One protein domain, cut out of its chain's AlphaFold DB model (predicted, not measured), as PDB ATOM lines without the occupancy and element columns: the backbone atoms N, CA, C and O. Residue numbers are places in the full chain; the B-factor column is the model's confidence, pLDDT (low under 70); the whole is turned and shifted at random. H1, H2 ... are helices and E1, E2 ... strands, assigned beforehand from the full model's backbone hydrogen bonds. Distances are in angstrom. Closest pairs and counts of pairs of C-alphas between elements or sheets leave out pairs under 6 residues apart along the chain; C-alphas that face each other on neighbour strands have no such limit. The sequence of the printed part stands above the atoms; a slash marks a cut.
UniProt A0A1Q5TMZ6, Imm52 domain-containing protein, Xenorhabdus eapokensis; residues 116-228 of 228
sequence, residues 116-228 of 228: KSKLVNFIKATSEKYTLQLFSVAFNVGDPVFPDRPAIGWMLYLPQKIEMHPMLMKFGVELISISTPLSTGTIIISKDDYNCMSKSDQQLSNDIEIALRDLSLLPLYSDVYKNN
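This is residues 116 to 228 of the 228 residues of the protein "Imm52 domain-containing protein" of Xenorhabdus eapokensis (UniProt A0A1Q5TMZ6). A four-stranded antiparallel sheet, E1 E2 E4 E3, has the helix H1 packed over one of its faces, running along the strands. The long helix H3 lies toward the end of the sheet where E4 ends and E2 and E3 begin, with the one-turn helix H2 against it; the one-turn helix H4 is near the edge strand E1, and a long loop, residues 140 to 154, joins E1 to E2. The printed part has 113 residues, with four named helices and four named strands in the order H1 E1 E2 H2 E3 E4 H3 H4. The class is mixed, helices and strands. The whole is compact and rounded, with a radius of gyration of the C-alphas of 13.4 A and spans of 38 by 29 by 29 A.

The sheet is made of E1, residues 132 to 139, 20.7 A long from first to last C-alpha; E2, residues 155 to 158, 10.1 A; E4, residues 184 to 189, 16.6 A; and E3, residues 174 to 179, 16.5 A. C-alpha 132, where E1 begins, is at (73.400, 211.852, 325.744). H1 holds residues 116 to 129 and is 20.2 A long; its first C-alpha, 116, is at (61.871, 197.736, 331.647). H3, residues 199 to 214, is the longest helix by residues and measures 22.4 A. H2 is residues 166 to 169, 4.9 A long, and H4 is residues 221 to 224, 5.0 A long, ending with C-alpha 224 at (68.213, 217.899, 319.668).

In the sheet E1 and E3 are the edge strands, and E2 and E4 are inner strands. E2 and E4 are antiparallel at 157 degrees, with N 188 and O 156 at 2.8 A and N 156 and O 188 at 2.9 A, within hydrogen-bond range. E1 and E2, a hairpin with a long link, are antiparallel at 162 degrees; N 137 and O 155 are 2.8 A apart. E3 and E4, a hairpin with a tight link, are antiparallel at 161 degrees; N 178 and O 185 are 2.8 A apart. E2, H2 and E3 form a split strand-helix-strand unit, two strands that run the same way with E4 between them in the sheet, and its crossover is right-handed. H1 is on one face of the sheet, which gives two layers, helix and sheet, at a height over the sheet of 8.8 A. It lies over E4 and, only just, E2, on which 3 of its C-alphas fall. On the local plane its line and that of E4 stand at 16 degrees, along the strands. The closest C-alphas of H1 and E1 are those of Ile 123 and Phe 135, 7.0 A apart. H3 only grazes the sheet, with residues 202 to 208. H3 touches H2 with residues 208 to 212 alone; the closest C-alphas are those of Met 167 and Ala 211, 6.5 A apart. H4 only grazes the sheet; its closest C-alpha to E1 is that of Val 224, 6.2 A from that of Gln 133. H1 is apart from H2, H3 and H4, and H3 is apart from H4. In H1 and H3 every O i to N i+4 pair is within hydrogen-bond range; H2 and H4 are too short for such a pair.

The two C-alphas farthest apart are those of Ser 198 and Asn 228, at 39.9 A. The printed part runs from 116 to 228, the chain's last residue, and has no cut. The link from E1 to E2, with 15 residues, is long. The mean pLDDT of the printed part is 93.2, and residues 226 to 228 are under 70.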
ATOM      1  N   LYS A 116      61.797 196.331 331.227       95.19
ATOM      2  CA  LYS A 116      61.871 197.736 331.647       95.19
ATOM      3  C   LYS A 116      63.134 198.070 332.452       95.19
ATOM      4  O   LYS A 116      63.799 199.056 332.162       95.19
ATOM      5  N   SER A 117      63.467 197.269 333.466       96.44
ATOM      6  CA  SER A 117      64.607 197.552 334.353       96.44
ATOM      7  C   SER A 117      65.938 197.476 333.601       96.44
ATOM      8  O   SER A 117      66.796 198.344 333.762       96.44
ATOM      9  N   LYS A 118      66.084 196.478 332.721       96.88
ATOM     10  CA  LYS A 118      67.264 196.332 331.859       96.88
ATOM     11  C   LYS A 118      67.404 197.515 330.896       96.88
ATOM     12  O   LYS A 118      68.488 198.080 330.818       96.88
ATOM     13  N   LEU A 119      66.311 197.959 330.273       96.75
ATOM     14  CA  LEU A 119      66.297 199.142 329.401       96.75
ATOM     15  C   LEU A 119      66.653 200.433 330.147       96.75
ATOM     16  O   LEU A 119      67.480 201.209 329.677       96.75
ATOM     17  N   VAL A 120      66.090 200.652 331.339       98.06
ATOM     18  CA  VAL A 120      66.438 201.814 332.173       98.06
ATOM     19  C   VAL A 120      67.922 201.799 332.548       98.06
ATOM     20  O   VAL A 120      68.568 202.846 332.526       98.06
ATOM     21  N   ASN A 121      68.478 200.630 332.877       98.44
ATOM     22  CA  ASN A 121      69.904 200.494 333.175       98.44
ATOM     23  C   ASN A 121      70.777 200.721 331.938       98.44
ATOM     24  O   ASN A 121      71.822 201.351 332.063       98.44
ATOM     25  N   PHE A 122      70.333 200.284 330.760       98.50
ATOM     26  CA  PHE A 122      71.019 200.553 329.501       98.50
ATOM     27  C   PHE A 122      71.065 202.062 329.210       98.50
ATOM     28  O   PHE A 122      72.143 202.611 329.006       98.50
ATOM     29  N   ILE A 123      69.936 202.773 329.313       98.56
ATOM     30  CA  ILE A 123      69.903 204.236 329.139       98.56
ATOM     31  C   ILE A 123      70.845 204.928 330.140       98.56
ATOM     32  O   ILE A 123      71.594 205.834 329.765       98.56
ATOM     33  N   LYS A 124      70.851 204.483 331.406       98.50
ATOM     34  CA  LYS A 124      71.768 204.988 332.441       98.50
ATOM     35  C   LYS A 124      73.231 204.767 332.065       98.50
ATOM     36  O   LYS A 124      73.983 205.736 332.067       98.50
ATOM     37  N   ALA A 125      73.617 203.549 331.691       98.62
ATOM     38  CA  ALA A 125      74.985 203.230 331.290       98.62
ATOM     39  C   ALA A 125      75.435 204.081 330.092       98.62
ATOM     40  O   ALA A 125      76.533 204.638 330.099       98.62
ATOM     41  N   THR A 126      74.563 204.272 329.096       98.56
ATOM     42  CA  THR A 126      74.853 205.149 327.951       98.56
ATOM     43  C   THR A 126      75.054 206.596 328.400       98.56
ATOM     44  O   THR A 126      76.000 207.243 327.963       98.56
ATOM     45  N   SER A 127      74.234 207.091 329.332       98.19
ATOM     46  CA  SER A 127      74.371 208.443 329.893       98.19
ATOM     47  C   SER A 127      75.610 208.633 330.784       98.19
ATOM     48  O   SER A 127      76.048 209.761 331.003       98.19
ATOM     49  N   GLU A 128      76.178 207.555 331.330       98.31
ATOM     50  CA  GLU A 128      77.443 207.583 332.077       98.31
ATOM     51  C   GLU A 128      78.654 207.633 331.145       98.31
ATOM     52  O   GLU A 128      79.676 208.220 331.505       98.31
ATOM     53  N   LYS A 129      78.540 207.017 329.963       98.25
ATOM     54  CA  LYS A 129      79.624 206.891 328.984       98.25
ATOM     55  C   LYS A 129      79.681 208.048 327.984       98.25
ATOM     56  O   LYS A 129      80.783 208.396 327.565       98.25
ATOM     57  N   TYR A 130      78.532 208.626 327.637       97.69
ATOM     58  CA  TYR A 130      78.393 209.645 326.596       97.69
ATOM     59  C   TYR A 130      77.559 210.841 327.060       97.69
ATOM     60  O   TYR A 130      76.749 210.744 327.990       97.69
ATOM     61  N   THR A 131      77.716 211.966 326.366       97.19
ATOM     62  CA  THR A 131      76.899 213.172 326.532       97.19
ATOM     63  C   THR A 131      75.589 213.011 325.758       97.19
ATOM     64  O   THR A 131      75.427 213.485 324.628       97.19
ATOM     65  N   LEU A 132      74.637 212.311 326.370       96.81
ATOM     66  CA  LEU A 132      73.400 211.852 325.744       96.81
ATOM     67  C   LEU A 132      72.484 213.028 325.364       96.81
ATOM     68  O   LEU A 132      72.094 213.815 326.230       96.81
ATOM     69  N   GLN A 133      72.127 213.129 324.081       95.62
ATOM     70  CA  GLN A 133      71.177 214.106 323.524       95.62
ATOM     71  C   GLN A 133      69.774 213.517 323.347       95.62
ATOM     72  O   GLN A 133      68.783 214.231 323.470       95.62
ATOM     73  N   LEU A 134      69.676 212.214 323.080       96.44
ATOM     74  CA  LEU A 134      68.412 211.506 322.893       96.44
ATOM     75  C   LEU A 134      68.609 210.014 323.153       96.44
ATOM     76  O   LEU A 134      69.632 209.449 322.773       96.44
ATOM     77  N   PHE A 135      67.606 209.368 323.740       98.06
ATOM     78  CA  PHE A 135      67.488 207.911 323.713       98.06
ATOM     79  C   PHE A 135      66.006 207.547 323.672       98.06
ATOM     80  O   PHE A 135      65.310 207.697 324.676       98.06
ATOM     81  N   SER A 136      65.514 207.071 322.532       96.69
ATOM     82  CA  SER A 136      64.138 206.588 322.388       96.69
ATOM     83  C   SER A 136      64.103 205.067 322.316       96.69
ATOM     84  O   SER A 136      64.899 204.487 321.582       96.69
ATOM     85  N   VAL A 137      63.140 204.447 322.991       96.44
ATOM     86  CA  VAL A 137      62.775 203.035 322.850       96.44
ATOM     87  C   VAL A 137      61.331 202.979 322.370       96.44
ATOM     88  O   VAL A 137      60.399 203.290 323.117       96.44
ATOM     89  N   ALA A 138      61.141 202.590 321.117       93.69
ATOM     90  CA  ALA A 138      59.842 202.590 320.459       93.69
ATOM     91  C   ALA A 138      59.653 201.332 319.607       93.69
ATOM     92  O   ALA A 138      60.551 200.515 319.446       93.69
ATOM     93  N   PHE A 139      58.456 201.170 319.060       90.88
ATOM     94  CA  PHE A 139      58.111 200.071 318.166       90.88
ATOM     95  C   PHE A 139      57.709 200.657 316.821       90.88
ATOM     96  O   PHE A 139      57.141 201.747 316.783       90.88
ATOM     97  N   ASN A 140      57.962 199.935 315.731       81.50
ATOM     98  CA  ASN A 140      57.592 200.383 314.388       81.50
ATOM     99  C   ASN A 140      56.086 200.161 314.127       81.50
ATOM    100  O   ASN A 140      55.686 199.295 313.349       81.50
ATOM    101  N   VAL A 141      55.235 200.866 314.880       74.50
ATOM    102  CA  VAL A 141      53.773 200.750 314.815       74.50
ATOM    103  C   VAL A 141      53.113 202.127 314.820       74.50
ATOM    104  O   VAL A 141      53.202 202.870 315.792       74.50
ATOM    105  N   GLY A 142      52.376 202.424 313.748       71.31
ATOM    106  CA  GLY A 142      51.635 203.677 313.597       71.31
ATOM    107  C   GLY A 142      52.497 204.864 313.164       71.31
ATOM    108  O   GLY A 142      53.717 204.765 313.063       71.31
ATOM    109  N   ASP A 143      51.829 205.982 312.886       79.44
ATOM    110  CA  ASP A 143      52.482 207.239 312.525       79.44
ATOM    111  C   ASP A 143      52.787 208.064 313.786       79.44
ATOM    112  O   ASP A 143      51.966 208.085 314.712       79.44
ATOM    113  N   PRO A 144      53.927 208.779 313.831       83.94
ATOM    114  CA  PRO A 144      54.219 209.695 314.928       83.94
ATOM    115  C   PRO A 144      53.169 210.811 314.992       83.94
ATOM    116  O   PRO A 144      52.729 211.325 313.960       83.94
ATOM    117  N   VAL A 145      52.804 211.245 316.205       92.69
ATOM    118  CA  VAL A 145      51.874 212.378 316.388       92.69
ATOM    119  C   VAL A 145      52.466 213.665 315.814       92.69
ATOM    120  O   VAL A 145      51.755 214.488 315.231       92.69
ATOM    121  N   PHE A 146      53.779 213.827 315.977       94.50
ATOM    122  CA  PHE A 146      54.548 214.966 315.499       94.50
ATOM    123  C   PHE A 146      55.719 214.468 314.647       94.50
ATOM    124  O   PHE A 146      56.649 213.881 315.195       94.50
ATOM    125  N   PRO A 147      55.714 214.688 313.322       92.00
ATOM    126  CA  PRO A 147      56.782 214.198 312.447       92.00
ATOM    127  C   PRO A 147      58.129 214.904 312.681       92.00
ATOM    128  O   PRO A 147      59.173 214.399 312.281       92.00
ATOM    129  N   ASP A 148      58.117 216.072 313.319       94.00
ATOM    130  CA  ASP A 148      59.276 216.923 313.598       94.00
ATOM    131  C   ASP A 148      59.836 216.759 315.025       94.00
ATOM    132  O   ASP A 148      60.750 217.494 315.415       94.00
ATOM    133  N   ARG A 149      59.309 215.808 315.811       94.44
ATOM    134  CA  ARG A 149      59.678 215.585 317.219       94.44
ATOM    135  C   ARG A 149      59.902 214.102 317.521       94.44
ATOM    136  O   ARG A 149      59.309 213.253 316.854       94.44
ATOM    137  N   PRO A 150      60.714 213.771 318.542       92.88
ATOM    138  CA  PRO A 150      60.835 212.398 319.010       92.88
ATOM    139  C   PRO A 150      59.495 211.882 319.536       92.88
ATOM    140  O   PRO A 150      58.869 212.513 320.387       92.88
ATOM    141  N   ALA A 151      59.080 210.715 319.046       91.62
ATOM    142  CA  ALA A 151      57.989 209.961 319.646       91.62
ATOM    143  C   ALA A 151      58.448 209.371 320.988       91.62
ATOM    144  O   ALA A 151      59.623 209.029 321.158       91.62
ATOM    145  N   ILE A 152      57.529 209.232 321.942       91.88
ATOM    146  CA  ILE A 152      57.846 208.600 323.229       91.88
ATOM    147  C   ILE A 152      57.915 207.086 323.054       91.88
ATOM    148  O   ILE A 152      58.829 206.446 323.570       91.88
ATOM    149  N   GLY A 153      56.933 206.515 322.349       92.12
ATOM    150  CA  GLY A 153      56.746 205.072 322.270       92.12
ATOM    151  C   GLY A 153      56.641 204.457 323.666       92.12
ATOM    152  O   GLY A 153      55.681 204.692 324.405       92.12
ATOM    153  N   TRP A 154      57.646 203.666 324.044       96.00
ATOM    154  CA  TRP A 154      57.729 203.113 325.391       96.00
ATOM    155  C   TRP A 154      58.550 203.997 326.337       96.00
ATOM    156  O   TRP A 154      58.083 204.328 327.431       96.00
ATOM    157  N   MET A 155      59.764 204.378 325.931       97.81
ATOM    158  CA  MET A 155      60.659 205.191 326.754       97.81
ATOM    159  C   MET A 155      61.343 206.279 325.940       97.81
ATOM    160  O   MET A 155      61.802 206.031 324.828       97.81
ATOM    161  N   LEU A 156      61.503 207.453 326.541       97.94
ATOM    162  CA  LEU A 156      62.220 208.570 325.943       97.94
ATOM    163  C   LEU A 156      63.073 209.280 326.991       97.94
ATOM    164  O   LEU A 156      62.552 209.826 327.959       97.94
ATOM    165  N   TYR A 157      64.383 209.306 326.786       98.50
ATOM    166  CA  TYR A 157      65.282 210.205 327.494       98.50
ATOM    167  C   TYR A 157      65.374 211.547 326.771       98.50
ATOM    168  O   TYR A 157      65.597 211.584 325.559       98.50
ATOM    169  N   LEU A 158      65.294 212.633 327.541       97.69
ATOM    170  CA  LEU A 158      65.605 213.990 327.089       97.69
ATOM    171  C   LEU A 158      66.650 214.640 328.014       97.69
ATOM    172  O   LEU A 158      66.557 214.462 329.235       97.69
ATOM    173  N   PRO A 159      67.590 215.452 327.483       96.44
ATOM    174  CA  PRO A 159      68.677 216.093 328.231       96.44
ATOM    175  C   PRO A 159      68.198 217.345 328.982       96.44
ATOM    176  O   PRO A 159      68.809 218.411 328.949       96.44
ATOM    177  N   GLN A 160      67.050 217.231 329.644       95.00
ATOM    178  CA  GLN A 160      66.456 218.289 330.445       95.00
ATOM    179  C   GLN A 160      65.804 217.705 331.697       95.00
ATOM    180  O   GLN A 160      65.302 216.574 331.715       95.00
ATOM    181  N   LYS A 161      65.789 218.499 332.764       95.50
ATOM    182  CA  LYS A 161      65.084 218.144 333.992       95.50
ATOM    183  C   LYS A 161      63.586 218.354 333.780       95.50
ATOM    184  O   LYS A 161      63.155 219.479 333.539       95.50
ATOM    185  N   ILE A 162      62.806 217.288 333.904       96.12
ATOM    186  CA  ILE A 162      61.347 217.332 333.816       96.12
ATOM    187  C   ILE A 162      60.784 217.029 335.195       96.12
ATOM    188  O   ILE A 162      61.064 215.986 335.784       96.12
ATOM    189  N   GLU A 163      59.989 217.955 335.715       94.69
ATOM    190  CA  GLU A 163      59.262 217.762 336.965       94.69
ATOM    191  C   GLU A 163      57.845 217.262 336.671       94.69
ATOM    192  O   GLU A 163      57.253 217.580 335.637       94.69
ATOM    193  N   MET A 164      57.297 216.452 337.579       95.88
ATOM    194  CA  MET A 164      55.969 215.875 337.397       95.88
ATOM    195  C   MET A 164      54.903 216.978 337.355       95.88
ATOM    196  O   MET A 164      54.630 217.634 338.360       95.88
ATOM    197  N   HIS A 165      54.266 217.148 336.196       96.06
ATOM    198  CA  HIS A 165      53.174 218.096 335.990       96.06
ATOM    199  C   HIS A 165      51.807 217.392 336.113       96.06
ATOM    200  O   HIS A 165      51.677 216.253 335.655       96.06
ATOM    201  N   PRO A 166      50.741 218.043 336.632       95.19
ATOM    202  CA  PRO A 166      49.407 217.435 336.725       95.19
ATOM    203  C   PRO A 166      48.871 216.860 335.402       95.19
ATOM    204  O   PRO A 166      48.186 215.838 335.401       95.19
ATOM    205  N   MET A 167      49.217 217.476 334.264       93.88
ATOM    206  CA  MET A 167      48.850 216.960 332.935       93.88
ATOM    207  C   MET A 167      49.521 215.632 332.579       93.88
ATOM    208  O   MET A 167      48.941 214.892 331.798       93.88
ATOM    209  N   LEU A 168      50.708 215.340 333.114       94.69
ATOM    210  CA  LEU A 168      51.409 214.069 332.905       94.69
ATOM    211  C   LEU A 168      50.967 213.029 333.940       94.69
ATOM    212  O   LEU A 168      50.762 211.865 333.607       94.69
ATOM    213  N   MET A 169      50.722 213.469 335.179       92.69
ATOM    214  CA  MET A 169      50.276 212.608 336.277       92.69
ATOM    215  C   MET A 169      48.979 211.855 335.945       92.69
ATOM    216  O   MET A 169      48.843 210.689 336.306       92.69
ATOM    217  N   LYS A 170      48.046 212.481 335.212       94.25
ATOM    218  CA  LYS A 170      46.781 211.842 334.797       94.25
ATOM    219  C   LYS A 170      46.972 210.607 333.900       94.25
ATOM    220  O   LYS A 170      46.052 209.806 333.789       94.25
ATOM    221  N   PHE A 171      48.135 210.478 333.262       94.25
ATOM    222  CA  PHE A 171      48.484 209.361 332.386       94.25
ATOM    223  C   PHE A 171      49.277 208.262 333.102       94.25
ATOM    224  O   PHE A 171      49.532 207.224 332.507       94.25
ATOM    225  N   GLY A 172      49.673 208.470 334.364       92.75
ATOM    226  CA  GLY A 172      50.498 207.503 335.092       92.75
ATOM    227  C   GLY A 172      51.934 207.393 334.569       92.75
ATOM    228  O   GLY A 172      52.568 206.366 334.787       92.75
ATOM    229  N   VAL A 173      52.441 208.432 333.896       95.94
ATOM    230  CA  VAL A 173      53.831 208.501 333.419       95.94
ATOM    231  C   VAL A 173      54.798 208.353 334.587       95.94
ATOM    232  O   VAL A 173      54.648 209.019 335.615       95.94
ATOM    233  N   GLU A 174      55.839 207.553 334.396       97.44
ATOM    234  CA  GLU A 174      56.985 207.535 335.297       97.44
ATOM    235  C   GLU A 174      58.104 208.423 334.748       97.44
ATOM    236  O   GLU A 174      58.416 208.404 333.555       97.44
ATOM    237  N   LEU A 175      58.709 209.206 335.642       97.88
ATOM    238  CA  LEU A 175      59.845 210.069 335.348       97.88
ATOM    239  C   LEU A 175      61.038 209.629 336.197       97.88
ATOM    240  O   LEU A 175      60.966 209.653 337.426       97.88
ATOM    241  N   ILE A 176      62.144 209.266 335.551       98.25
ATOM    242  CA  ILE A 176      63.392 208.886 336.220       98.25
ATOM    243  C   ILE A 176      64.453 209.931 335.892       98.25
ATOM    244  O   ILE A 176      64.872 210.065 334.744       98.25
ATOM    245  N   SER A 177      64.912 210.671 336.900       98.00
ATOM    246  CA  SER A 177      65.998 211.636 336.720       98.00
ATOM    247  C   SER A 177      67.341 210.937 336.502       98.00
ATOM    248  O   SER A 177      67.677 209.968 337.185       98.00
ATOM    249  N   ILE A 178      68.127 211.484 335.581       97.94
ATOM    250  CA  ILE A 178      69.502 211.088 335.284       97.94
ATOM    251  C   ILE A 178      70.422 212.242 335.662       97.94
ATOM    252  O   ILE A 178      70.184 213.391 335.285       97.94
ATOM    253  N   SER A 179      71.470 211.925 336.416       96.81
ATOM    254  CA  SER A 179      72.533 212.859 336.769       96.81
ATOM    255  C   SER A 179      73.842 212.085 336.851       96.81
ATOM    256  O   SER A 179      74.136 211.436 337.853       96.81
ATOM    257  N   THR A 180      74.597 212.130 335.764       96.62
ATOM    258  CA  THR A 180      75.947 211.578 335.638       96.62
ATOM    259  C   THR A 180      76.930 212.736 335.417       96.62
ATOM    260  O   THR A 180      76.503 213.878 335.222       96.62
ATOM    261  N   PRO A 181      78.252 212.488 335.436       96.62
ATOM    262  CA  PRO A 181      79.231 213.515 335.089       96.62
ATOM    263  C   PRO A 181      79.086 214.076 333.663       96.62
ATOM    264  O   PRO A 181      79.461 215.224 333.441       96.62
ATOM    265  N   LEU A 182      78.563 213.286 332.717       96.94
ATOM    266  CA  LEU A 182      78.436 213.666 331.301       96.94
ATOM    267  C   LEU A 182      77.015 214.088 330.912       96.94
ATOM    268  O   LEU A 182      76.841 214.907 330.014       96.94
ATOM    269  N   SER A 183      75.995 213.550 331.582       96.81
ATOM    270  CA  SER A 183      74.598 213.686 331.175       96.81
ATOM    271  C   SER A 183      73.687 214.037 332.343       96.81
ATOM    272  O   SER A 183      73.695 213.403 333.399       96.81
ATOM    273  N   THR A 184      72.809 215.011 332.118       97.12
ATOM    274  CA  THR A 184      71.696 215.331 333.016       97.12
ATOM    275  C   THR A 184      70.403 215.364 332.225       97.12
ATOM    276  O   THR A 184      70.333 216.039 331.199       97.12
ATOM    277  N   GLY A 185      69.368 214.689 332.710       97.75
ATOM    278  CA  GLY A 185      68.117 214.596 331.973       97.75
ATOM    279  C   GLY A 185      67.049 213.792 332.692       97.75
ATOM    280  O   GLY A 185      67.139 213.544 333.897       97.75
ATOM    281  N   THR A 186      66.028 213.387 331.946       98.62
ATOM    282  CA  THR A 186      64.901 212.612 332.472       98.62
ATOM    283  C   THR A 186      64.517 211.521 331.487       98.62
ATOM    284  O   THR A 186      64.310 211.810 330.310       98.62
ATOM    285  N   ILE A 187      64.396 210.282 331.969       98.56
ATOM    286  CA  ILE A 187      63.735 209.192 331.247       98.56
ATOM    287  C   ILE A 187      62.240 209.295 331.528       98.56
ATOM    288  O   ILE A 187      61.820 209.303 332.685       98.56
ATOM    289  N   ILE A 188      61.457 209.361 330.465       98.44
ATOM    290  CA  ILE A 188      60.002 209.365 330.462       98.44
ATOM    291  C   ILE A 188      59.564 207.966 330.054       98.44
ATOM    292  O   ILE A 188      59.946 207.500 328.983       98.44
ATOM    293  N   ILE A 189      58.779 207.296 330.890       98.06
ATOM    294  CA  ILE A 189      58.252 205.958 330.608       98.06
ATOM    295  C   ILE A 189      56.738 206.073 330.483       98.06
ATOM    296  O   ILE A 189      56.067 206.522 331.418       98.06
ATOM    297  N   SER A 190      56.202 205.689 329.324       96.69
ATOM    298  CA  SER A 190      54.768 205.812 329.040       96.69
ATOM    299  C   SER A 190      53.929 204.833 329.858       96.69
ATOM    300  O   SER A 190      52.834 205.182 330.293       96.69
ATOM    301  N   LYS A 191      54.440 203.614 330.079       94.81
ATOM    302  CA  LYS A 191      53.778 202.545 330.838       94.81
ATOM    303  C   LYS A 191      54.773 201.468 331.281       94.81
ATOM    304  O   LYS A 191      55.758 201.212 330.590       94.81
ATOM    305  N   ASP A 192      54.490 200.781 332.384       91.00
ATOM    306  CA  ASP A 192      55.335 199.693 332.898       91.00
ATOM    307  C   ASP A 192      55.411 198.475 331.968       91.00
ATOM    308  O   ASP A 192      56.496 197.941 331.735       91.00
ATOM    309  N   ASP A 193      54.270 198.047 331.432       88.94
ATOM    310  CA  ASP A 193      54.086 196.846 330.614       88.94
ATOM    311  C   ASP A 193      53.564 197.201 329.212       88.94
ATOM    312  O   ASP A 193      52.565 196.662 328.733       88.94
ATOM    313  N   TYR A 194      54.226 198.159 328.561       90.75
ATOM    314  CA  TYR A 194      53.797 198.677 327.265       90.75
ATOM    315  C   TYR A 194      53.662 197.570 326.212       90.75
ATOM    316  O   TYR A 194      54.623 196.877 325.868       90.75
ATOM    317  N   ASN A 195      52.463 197.440 325.650       90.38
ATOM    318  CA  ASN A 195      52.171 196.528 324.557       90.38
ATOM    319  C   ASN A 195      51.945 197.313 323.263       90.38
ATOM    320  O   ASN A 195      50.877 197.873 323.030       90.38
ATOM    321  N   CYS A 196      52.923 197.261 322.365       87.12
ATOM    322  CA  CYS A 196      52.874 197.928 321.067       87.12
ATOM    323  C   CYS A 196      51.743 197.459 320.144       87.12
ATOM    324  O   CYS A 196      51.372 198.195 319.239       87.12
ATOM    325  N   MET A 197      51.149 196.285 320.368       89.50
ATOM    326  CA  MET A 197      49.973 195.826 319.616       89.50
ATOM    327  C   MET A 197      48.653 196.322 320.224       89.50
ATOM    328  O   MET A 197      47.589 196.149 319.624       89.50
ATOM    329  N   SER A 198      48.699 196.931 321.411       92.62
ATOM    330  CA  SER A 198      47.532 197.500 322.071       92.62
ATOM    331  C   SER A 198      47.285 198.928 321.601       92.62
ATOM    332  O   SER A 198      48.076 199.832 321.861       92.62
ATOM    333  N   LYS A 199      46.123 199.165 320.983       92.00
ATOM    334  CA  LYS A 199      45.702 200.521 320.598       92.00
ATOM    335  C   LYS A 199      45.607 201.471 321.794       92.00
ATOM    336  O   LYS A 199      45.855 202.655 321.619       92.00
ATOM    337  N   SER A 200      45.266 200.971 322.988       94.00
ATOM    338  CA  SER A 200      45.207 201.811 324.193       94.00
ATOM    339  C   SER A 200      46.583 202.314 324.605       94.00
ATOM    340  O   SER A 200      46.709 203.457 325.025       94.00
ATOM    341  N   ASP A 201      47.611 201.476 324.472       94.44
ATOM    342  CA  ASP A 201      48.976 201.824 324.866       94.44
ATOM    343  C   ASP A 201      49.585 202.784 323.833       94.44
ATOM    344  O   ASP A 201      50.182 203.788 324.212       94.44
ATOM    345  N   GLN A 202      49.319 202.558 322.538       93.12
ATOM    346  CA  GLN A 202      49.658 203.515 321.476       93.12
ATOM    347  C   GLN A 202      48.995 204.885 321.707       93.12
ATOM    348  O   GLN A 202      49.661 205.915 321.655       93.12
ATOM    349  N   GLN A 203      47.691 204.912 322.009       94.19
ATOM    350  CA  GLN A 203      46.971 206.156 322.312       94.19
ATOM    351  C   GLN A 203      47.521 206.852 323.558       94.19
ATOM    352  O   GLN A 203      47.670 208.069 323.548       94.19
ATOM    353  N   LEU A 204      47.875 206.090 324.596       95.38
ATOM    354  CA  LEU A 204      48.494 206.628 325.803       95.38
ATOM    355  C   LEU A 204      49.828 207.320 325.491       95.38
ATOM    356  O   LEU A 204      50.018 208.456 325.917       95.38
ATOM    357  N   SER A 205      50.722 206.681 324.722       94.88
ATOM    358  CA  SER A 205      51.980 207.308 324.274       94.88
ATOM    359  C   SER A 205      51.711 208.623 323.542       94.88
ATOM    360  O   SER A 205      52.294 209.653 323.877       94.88
ATOM    361  N   ASN A 206      50.771 208.605 322.597       95.44
ATOM    362  CA  ASN A 206      50.412 209.772 321.795       95.44
ATOM    363  C   ASN A 206      49.845 210.918 322.651       95.44
ATOM    364  O   ASN A 206      50.196 212.082 322.456       95.44
ATOM    365  N   ASP A 207      48.995 210.611 323.630       96.50
ATOM    366  CA  ASP A 207      48.432 211.608 324.542       96.50
ATOM    367  C   ASP A 207      49.508 212.234 325.448       96.50
ATOM    368  O   ASP A 207      49.460 213.437 325.745       96.50
ATOM    369  N   ILE A 208      50.509 211.446 325.860       96.81
ATOM    370  CA  ILE A 208      51.666 211.946 326.613       96.81
ATOM    371  C   ILE A 208      52.531 212.847 325.718       96.81
ATOM    372  O   ILE A 208      52.939 213.916 326.175       96.81
ATOM    373  N   GLU A 209      52.763 212.488 324.450       96.19
ATOM    374  CA  GLU A 209      53.483 213.330 323.477       96.19
ATOM    375  C   GLU A 209      52.818 214.702 323.316       96.19
ATOM    376  O   GLU A 209      53.488 215.737 323.393       96.19
ATOM    377  N   ILE A 210      51.489 214.725 323.161       97.00
ATOM    378  CA  ILE A 210      50.699 215.963 323.079       97.00
ATOM    379  C   ILE A 210      50.884 216.797 324.348       97.00
ATOM    380  O   ILE A 210      51.148 217.997 324.262       97.00
ATOM    381  N   ALA A 211      50.800 216.175 325.526       97.25
ATOM    382  CA  ALA A 211      50.963 216.883 326.790       97.25
ATOM    383  C   ALA A 211      52.383 217.429 326.989       97.25
ATOM    384  O   ALA A 211      52.530 218.564 327.440       97.25
ATOM    385  N   LEU A 212      53.428 216.675 326.636       97.31
ATOM    386  CA  LEU A 212      54.805 217.172 326.692       97.31
ATOM    387  C   LEU A 212      55.010 218.351 325.740       97.31
ATOM    388  O   LEU A 212      55.642 219.333 326.125       97.31
ATOM    389  N   ARG A 213      54.458 218.293 324.523       97.00
ATOM    390  CA  ARG A 213      54.501 219.420 323.582       97.00
ATOM    391  C   ARG A 213      53.791 220.648 324.151       97.00
ATOM    392  O   ARG A 213      54.358 221.734 324.107       97.00
ATOM    393  N   ASP A 214      52.583 220.491 324.690       97.31
ATOM    394  CA  ASP A 214      51.800 221.607 325.249       97.31
ATOM    395  C   ASP A 214      52.503 222.266 326.444       97.31
ATOM    396  O   ASP A 214      52.379 223.470 326.663       97.31
ATOM    397  N   LEU A 215      53.304 221.492 327.179       96.75
ATOM    398  CA  LEU A 215      54.174 221.974 328.254       96.75
ATOM    399  C   LEU A 215      55.522 222.522 327.757       96.75
ATOM    400  O   LEU A 215      56.343 222.929 328.573       96.75
ATOM    401  N   SER A 216      55.760 222.546 326.442       95.69
ATOM    402  CA  SER A 216      57.042 222.916 325.821       95.69
ATOM    403  C   SER A 216      58.227 222.060 326.294       95.69
ATOM    404  O   SER A 216      59.360 222.528 326.341       95.69
ATOM    405  N   LEU A 217      57.962 220.800 326.652       96.31
ATOM    406  CA  LEU A 217      58.949 219.828 327.126       96.31
ATOM    407  C   LEU A 217      59.406 218.852 326.035       96.31
ATOM    408  O   LEU A 217      60.474 218.268 326.172       96.31
ATOM    409  N   LEU A 218      58.624 218.642 324.975       96.50
ATOM    410  CA  LEU A 218      59.038 217.796 323.854       96.50
ATOM    411  C   LEU A 218      59.828 218.654 322.853       96.50
ATOM    412  O   LEU A 218      59.219 219.566 322.301       96.50
ATOM    413  N   PRO A 219      61.130 218.432 322.604       94.88
ATOM    414  CA  PRO A 219      61.915 219.264 321.686       94.88
ATOM    415  C   PRO A 219      61.594 218.967 320.215       94.88
ATOM    416  O   PRO A 219      60.945 217.969 319.906       94.88
ATOM    417  N   LEU A 220      62.034 219.837 319.301       94.31
ATOM    418  CA  LEU A 220      62.136 219.497 317.878       94.31
ATOM    419  C   LEU A 220      63.388 218.648 317.642       94.31
ATOM    420  O   LEU A 220      64.390 218.835 318.330       94.31
ATOM    421  N   TYR A 221      63.396 217.802 316.612       90.12
ATOM    422  CA  TYR A 221      64.632 217.124 316.193       90.12
ATOM    423  C   TYR A 221      65.755 218.121 315.880       90.12
ATOM    424  O   TYR A 221      66.894 217.927 316.289       90.12
ATOM    425  N   SER A 222      65.421 219.248 315.251       89.56
ATOM    426  CA  SER A 222      66.370 220.331 314.980       89.56
ATOM    427  C   SER A 222      66.926 221.009 316.233       89.56
ATOM    428  O   SER A 222      67.893 221.751 316.121       89.56
ATOM    429  N   ASP A 223      66.285 220.841 317.396       88.50
ATOM    430  CA  ASP A 223      66.785 221.336 318.682       88.50
ATOM    431  C   ASP A 223      67.674 220.308 319.382       88.50
ATOM    432  O   ASP A 223      68.588 220.705 320.101       88.50
ATOM    433  N   VAL A 224      67.408 219.016 319.159       83.25
ATOM    434  CA  VAL A 224      68.213 217.899 319.668       83.25
ATOM    435  C   VAL A 224      69.549 217.826 318.929       83.25
ATOM    436  O   VAL A 224      70.587 217.786 319.571       83.25
ATOM    437  N   TYR A 225      69.529 217.885 317.595       74.81
ATOM    438  CA  TYR A 225      70.710 217.702 316.739       74.81
ATOM    439  C   TYR A 225      71.429 219.020 316.397       74.81
ATOM    440  O   TYR A 225      71.949 219.184 315.293       74.81
ATOM    441  N   LYS A 226      71.387 220.033 317.275       63.19
ATOM    442  CA  LYS A 226      71.988 221.339 316.958       63.19
ATOM    443  C   LYS A 226      73.507 221.242 316.859       63.19
ATOM    444  O   LYS A 226      74.176 221.070 317.873       63.19
ATOM    445  N   ASN A 227      74.019 221.525 315.661       45.06
ATOM    446  CA  ASN A 227      75.405 221.910 315.405       45.06
ATOM    447  C   ASN A 227      75.773 223.105 316.302       45.06
ATOM    448  O   ASN A 227      75.384 224.238 316.000       45.06
ATOM    449  N   ASN A 228      76.476 222.862 317.409       39.38
ATOM    450  CA  ASN A 228      77.205 223.918 318.116       39.38
ATOM    451  C   ASN A 228      78.639 223.963 317.608       39.38
ATOM    452  O   ASN A 228      79.278 222.890 317.614       39.38
TER     453      ASN A 228